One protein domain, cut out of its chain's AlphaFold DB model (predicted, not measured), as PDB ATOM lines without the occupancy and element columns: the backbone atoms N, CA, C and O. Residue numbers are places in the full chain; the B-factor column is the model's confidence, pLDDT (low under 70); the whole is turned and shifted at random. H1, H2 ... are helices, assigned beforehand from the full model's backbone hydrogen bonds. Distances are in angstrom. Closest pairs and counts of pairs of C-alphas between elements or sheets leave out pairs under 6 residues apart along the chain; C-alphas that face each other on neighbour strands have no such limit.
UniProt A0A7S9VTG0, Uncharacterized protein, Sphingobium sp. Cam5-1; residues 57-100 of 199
ATOM      1  N   PHE A  57     -47.928 -41.878 -15.732       97.88
ATOM      2  CA  PHE A  57     -46.593 -42.175 -16.245       97.88
ATOM      3  C   PHE A  57     -46.448 -41.814 -17.726       97.88
ATOM      4  O   PHE A  57     -45.438 -41.232 -18.130       97.88
ATOM      5  N   LYS A  58     -47.448 -42.148 -18.548       97.31
ATOM      6  CA  LYS A  58     -47.436 -41.850 -19.983       97.31
ATOM      7  C   LYS A  58     -47.385 -40.344 -20.243       97.31
ATOM      8  O   LYS A  58     -46.581 -39.913 -21.071       97.31
ATOM      9  N   ALA A  59     -48.206 -39.556 -19.549       96.12
ATOM     10  CA  ALA A  59     -48.229 -38.102 -19.686       96.12
ATOM     11  C   ALA A  59     -46.868 -37.487 -19.332       96.12
ATOM     12  O   ALA A  59     -46.298 -36.745 -20.133       96.12
ATOM     13  N   GLU A  60     -46.296 -37.878 -18.192       97.19
ATOM     14  CA  GLU A  60     -44.985 -37.394 -17.757       97.19
ATOM     15  C   GLU A  60     -43.862 -37.824 -18.715       97.19
ATOM     16  O   GLU A  60     -42.984 -37.036 -19.075       97.19
ATOM     17  N   HIS A  61     -43.905 -39.067 -19.199       96.75
ATOM     18  CA  HIS A  61     -42.946 -39.564 -20.179       96.75
ATOM     19  C   HIS A  61     -42.990 -38.760 -21.486       96.75
ATOM     20  O   HIS A  61     -41.934 -38.407 -22.022       96.75
ATOM     21  N   ILE A  62     -44.191 -38.455 -21.990       95.88
ATOM     22  CA  ILE A  62     -44.388 -37.622 -23.183       95.88
ATOM     23  C   ILE A  62     -43.843 -36.218 -22.932       95.88
ATOM     24  O   ILE A  62     -43.056 -35.730 -23.745       95.88
ATOM     25  N   ARG A  63     -44.200 -35.602 -21.798       97.19
ATOM     26  CA  ARG A  63     -43.747 -34.262 -21.414       97.19
ATOM     27  C   ARG A  63     -42.222 -34.178 -21.426       97.19
ATOM     28  O   ARG A  63     -41.667 -33.473 -22.271       97.19
ATOM     29  N   ARG A  64     -41.548 -34.999 -20.617       96.75
ATOM     30  CA  ARG A  64     -40.080 -35.024 -20.497       96.75
ATOM     31  C   ARG A  64     -39.378 -35.283 -21.829       96.75
ATOM     32  O   ARG A  64     -38.379 -34.642 -22.148       96.75
ATOM     33  N   THR A  65     -39.885 -36.232 -22.617       94.62
ATOM     34  CA  THR A  65     -39.279 -36.573 -23.914       94.62
ATOM     35  C   THR A  65     -39.458 -35.437 -24.921       94.62
ATOM     36  O   THR A  65     -38.537 -35.135 -25.678       94.62
ATOM     37  N   SER A  66     -40.620 -34.774 -24.912       93.69
ATOM     38  CA  SER A  66     -40.897 -33.638 -25.790       93.69
ATOM     39  C   SER A  66     -40.059 -32.410 -25.434       93.69
ATOM     40  O   SER A  66     -39.498 -31.787 -26.332       93.69
ATOM     41  N   GLU A  67     -39.905 -32.101 -24.146       95.94
ATOM     42  CA  GLU A  67     -39.078 -30.995 -23.656       95.94
ATOM     43  C   GLU A  67     -37.604 -31.221 -23.991       95.94
ATOM     44  O   GLU A  67     -36.980 -30.360 -24.606       95.94
ATOM     45  N   GLY A  68     -37.068 -32.409 -23.688       95.12
ATOM     46  CA  GLY A  68     -35.683 -32.750 -24.014       95.12
ATOM     47  C   GLY A  68     -35.404 -32.708 -25.517       95.12
ATOM     48  O   GLY A  68     -34.337 -32.264 -25.941       95.12
ATOM     49  N   LEU A  69     -36.377 -33.118 -26.339       93.56
ATOM     50  CA  LEU A  69     -36.264 -32.989 -27.786       93.56
ATOM     51  C   LEU A  69     -36.244 -31.521 -28.224       93.56
ATOM     52  O   LEU A  69     -35.369 -31.147 -28.997       93.56
ATOM     53  N   ARG A  70     -37.175 -30.689 -27.741       93.94
ATOM     54  CA  ARG A  70     -37.210 -29.258 -28.085       93.94
ATOM     55  C   ARG A  70     -35.916 -28.559 -27.680       93.94
ATOM     56  O   ARG A  70     -35.338 -27.867 -28.508       93.94
ATOM     57  N   ALA A  71     -35.444 -28.799 -26.458       95.50
ATOM     58  CA  ALA A  71     -34.197 -28.234 -25.956       95.50
ATOM     59  C   ALA A  71     -33.013 -28.613 -26.853       95.50
ATOM     60  O   ALA A  71     -32.273 -27.738 -27.286       95.50
ATOM     61  N   ARG A  72     -32.893 -29.897 -27.221       92.88
ATOM     62  CA  ARG A  72     -31.819 -30.365 -28.106       92.88
ATOM     63  C   ARG A  72     -31.871 -29.724 -29.491       92.88
ATOM     64  O   ARG A  72     -30.830 -29.376 -30.027       92.88
ATOM     65  N   LEU A  73     -33.058 -29.578 -30.078       94.25
ATOM     66  CA  LEU A  73     -33.198 -28.947 -31.396       94.25
ATOM     67  C   LEU A  73     -32.950 -27.439 -31.361       94.25
ATOM     68  O   LEU A  73     -32.561 -26.879 -32.379       94.25
ATOM     69  N   ALA A  74     -33.182 -26.794 -30.217       94.88
ATOM     70  CA  ALA A  74     -32.862 -25.387 -30.023       94.88
ATOM     71  C   ALA A  74     -31.353 -25.172 -29.832       94.88
ATOM     72  O   ALA A  74     -30.805 -24.213 -30.363       94.88
ATOM     73  N   SER A  75     -30.679 -26.067 -29.101       96.12
ATOM     74  CA  SER A  75     -29.244 -25.958 -28.813       96.12
ATOM     75  C   SER A  75     -28.337 -26.421 -29.955       96.12
ATOM     76  O   SER A  75     -27.177 -26.032 -29.994       96.12
ATOM     77  N   ASP A  76     -28.829 -27.293 -30.838       95.75
ATOM     78  CA  ASP A  76     -28.030 -27.948 -31.879       95.75
ATOM     79  C   ASP A  76     -28.712 -27.821 -33.260       95.75
ATOM     80  O   ASP A  76     -29.570 -28.640 -33.631       95.75
ATOM     81  N   PRO A  77     -28.351 -26.780 -34.039       94.75
ATOM     82  CA  PRO A  77     -28.889 -26.565 -35.379       94.75
ATOM     83  C   PRO A  77     -28.545 -27.686 -36.371       94.75
ATOM     84  O   PRO A  77     -29.340 -27.964 -37.276       94.75
ATOM     85  N   GLU A  78     -27.397 -28.352 -36.210       95.88
ATOM     86  CA  GLU A  78     -26.975 -29.443 -37.095       95.88
ATOM     87  C   GLU A  78     -27.853 -30.676 -36.899       95.88
ATOM     88  O   GLU A  78     -28.329 -31.271 -37.870       95.88
ATOM     89  N   GLU A  79     -28.147 -31.035 -35.648       92.81
ATOM     90  CA  GLU A  79     -29.110 -32.086 -35.319       92.81
ATOM     91  C   GLU A  79     -30.497 -31.760 -35.884       92.81
ATOM     92  O   GLU A  79     -31.171 -32.641 -36.436       92.81
ATOM     93  N   ALA A  80     -30.924 -30.500 -35.774       94.38
ATOM     94  CA  ALA A  80     -32.196 -30.056 -36.322       94.38
ATOM     95  C   ALA A  80     -32.248 -30.236 -37.848       94.38
ATOM     96  O   ALA A  80     -33.229 -30.785 -38.364       94.38
ATOM     97  N   GLU A  81     -31.200 -29.846 -38.576       95.38
ATOM     98  CA  GLU A  81     -31.141 -30.038 -40.028       95.38
ATOM     99  C   GLU A  81     -31.003 -31.516 -40.411       95.38
ATOM    100  O   GLU A  81     -31.680 -31.980 -41.329       95.38
ATOM    101  N   ARG A  82     -30.215 -32.304 -39.673       94.88
ATOM    102  CA  ARG A  82     -30.107 -33.753 -39.888       94.88
ATOM    103  C   ARG A  82     -31.468 -34.428 -39.774       94.88
ATOM    104  O   ARG A  82     -31.824 -35.251 -40.619       94.88
ATOM    105  N   ARG A  83     -32.270 -34.050 -38.777       93.06
ATOM    106  CA  ARG A  83     -33.643 -34.549 -38.632       93.06
ATOM    107  C   ARG A  83     -34.559 -34.088 -39.754       93.06
ATOM    108  O   ARG A  83     -35.340 -34.900 -40.244       93.06
ATOM    109  N   ARG A  84     -34.457 -32.830 -40.197       92.94
ATOM    110  CA  ARG A  84     -35.203 -32.343 -41.371       92.94
ATOM    111  C   ARG A  84     -34.862 -33.157 -42.618       92.94
ATOM    112  O   ARG A  84     -35.768 -33.592 -43.326       92.94
ATOM    113  N   LYS A  85     -33.576 -33.418 -42.872       94.19
ATOM    114  CA  LYS A  85     -33.110 -34.263 -43.984       94.19
ATOM    115  C   LYS A  85     -33.636 -35.693 -43.872       94.19
ATOM    116  O   LYS A  85     -34.202 -36.191 -44.840       94.19
ATOM    117  N   ALA A  86     -33.535 -36.316 -42.699       89.88
ATOM    118  CA  ALA A  86     -34.066 -37.659 -42.462       89.88
ATOM    119  C   ALA A  86     -35.589 -37.724 -42.667       89.88
ATOM    120  O   ALA A  86     -36.081 -38.636 -43.323       89.88
ATOM    121  N   GLY A  87     -36.337 -36.727 -42.181       87.94
ATOM    122  CA  GLY A  87     -37.781 -36.621 -42.402       87.94
ATOM    123  C   GLY A  87     -38.140 -36.480 -43.883       87.94
ATOM    124  O   GLY A  87     -39.031 -37.175 -44.367       87.94
ATOM    125  N   ARG A  88     -37.398 -35.650 -44.631       88.81
ATOM    126  CA  ARG A  88     -37.542 -35.526 -46.092       88.81
ATOM    127  C   ARG A  88     -37.242 -36.844 -46.809       88.81
ATOM    128  O   ARG A  88     -37.994 -37.228 -47.698       88.81
ATOM    129  N   ALA A  89     -36.177 -37.542 -46.420       86.88
ATOM    130  CA  ALA A  89     -35.809 -38.834 -46.995       86.88
ATOM    131  C   ALA A  89     -36.872 -39.909 -46.714       86.88
ATOM    132  O   ALA A  89     -37.285 -40.611 -47.633       86.88
ATOM    133  N   LEU A  90     -37.383 -39.982 -45.480       83.25
ATOM    134  CA  LEU A  90     -38.477 -40.883 -45.111       83.25
ATOM    135  C   LEU A  90     -39.750 -40.585 -45.910       83.25
ATOM    136  O   LEU A  90     -40.362 -41.512 -46.438       83.25
ATOM    137  N   GLY A  91     -40.114 -39.309 -46.065       80.88
ATOM    138  CA  GLY A  91     -41.244 -38.904 -46.905       80.88
ATOM    139  C   GLY A  91     -41.070 -39.342 -48.363       80.88
ATOM    140  O   GLY A  91     -41.972 -39.958 -48.925       80.88
ATOM    141  N   LYS A  92     -39.887 -39.104 -48.946       78.44
ATOM    142  CA  LYS A  92     -39.552 -39.515 -50.322       78.44
ATOM    143  C   LYS A  92     -39.549 -41.029 -50.517       78.44
ATOM    144  O   LYS A  92     -39.986 -41.498 -51.556       78.44
ATOM    145  N   SER A  93     -39.080 -41.786 -49.523       79.44
ATOM    146  CA  SER A  93     -39.031 -43.253 -49.591       79.44
ATOM    147  C   SER A  93     -40.414 -43.896 -49.678       79.44
ATOM    148  O   SER A  93     -40.523 -45.084 -49.957       79.44
ATOM    149  N   GLY A  94     -41.473 -43.145 -49.357       69.38
ATOM    150  CA  GLY A  94     -42.826 -43.670 -49.310       69.38
ATOM    151  C   GLY A  94     -43.037 -44.726 -48.227       69.38
ATOM    152  O   GLY A  94     -44.178 -45.094 -48.021       69.38
ATOM    153  N   LEU A  95     -42.019 -45.176 -47.477       67.94
ATOM    154  CA  LEU A  95     -42.120 -46.273 -46.502       67.94
ATOM    155  C   LEU A  95     -43.251 -46.064 -45.479       67.94
ATOM    156  O   LEU A  95     -43.939 -47.013 -45.115       67.94
ATOM    157  N   GLY A  96     -43.503 -44.817 -45.069       63.59
ATOM    158  CA  GLY A  96     -44.615 -44.477 -44.173       63.59
ATOM    159  C   GLY A  96     -46.007 -44.483 -44.827       63.59
ATOM    160  O   GLY A  96     -47.000 -44.695 -44.138       63.59
ATOM    161  N   HIS A  97     -46.099 -44.268 -46.144       61.19
ATOM    162  CA  HIS A  97     -47.356 -44.212 -46.904       61.19
ATOM    163  C   HIS A  97     -47.653 -45.497 -47.693       61.19
ATOM    164  O   HIS A  97     -48.818 -45.824 -47.896       61.19
ATOM    165  N   ALA A  98     -46.620 -46.223 -48.118       58.62
ATOM    166  CA  ALA A  98     -46.671 -47.457 -48.893       58.62
ATOM    167  C   ALA A  98     -47.024 -48.664 -48.018       58.62
ATOM    168  O   ALA A  98     -47.703 -49.573 -48.480       58.62
ATOM    169  N   ALA A  99     -46.650 -48.642 -46.733       63.03
ATOM    170  CA  ALA A  99     -47.025 -49.691 -45.784       63.03
ATOM    171  C   ALA A  99     -48.542 -49.763 -45.517       63.03
ATOM    172  O   ALA A  99     -49.011 -50.706 -44.888       63.03
ATOM    173  N   GLN A 100     -49.309 -48.756 -45.940       74.94
ATOM    174  CA  GLN A 100     -50.748 -48.671 -45.724       74.94
ATOM    175  C   GLN A 100     -51.426 -48.436 -47.078       74.94
ATOM    176  O   GLN A 100     -51.388 -47.329 -47.619       74.94
TER     177      GLN A 100
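This is residues 57 to 100 of the 199 residues of an uncharacterized protein of Sphingobium sp. Cam5-1 (UniProt A0A7S9VTG0). Two long helices, H1 and H2, meet near their ends as an open, flat V, with little between the arms. The short helix H3 follows at the far end of H2, where the last residues turn off from that arm. The printed part has 44 residues with three named helices, in the order H1, H2, H3, and no named strand; the class is all helix. The whole is only just loose, close to extended, with a radius of gyration of the C-alphas of 13.8 A, and the C-alphas span 33 by 28 by 6 A.

H1 covers residues 57 to 75 and measures 26.9 A from its first C-alpha, at (-46.593, -42.175, -16.245), to its last, at (-29.244, -25.958, -28.813). H2 covers residues 77 to 92 and measures 22.5 A. H3 covers residues 95 to 98 and ends with C-alpha 98 at (-46.671, -47.457, -48.893).

H1 and H2 touch only at the corner by their link, H1 with residues 72 to 74 alone and H2 with residues 79 to 80 alone; their closest C-alphas, those of Leu 73 and Ala 80, are 5.1 A apart. They run opposite ways at a steep tilt of 67 degrees, only just short of about perpendicular. H2 and H3 are close but not clearly touching, with the closest C-alphas, those of Leu 90 and Gly 96, 7.2 A apart. H1 and H3 are apart. In H1 and H2 every O i to N i+4 pair is within hydrogen-bond range; H3 is too short for such a pair, and its one O i to N i+3 pair is not within range.

The two C-alphas farthest apart, those of Ser 75 and Gln 100, are 35.6 A apart. The printed part has no cut, and both links are tight. Residues 57 to 68, 74 to 79 and 84 to 100 stand free. The mean pLDDT of the printed part is 88.5, and residues 94 to 99 are under 70.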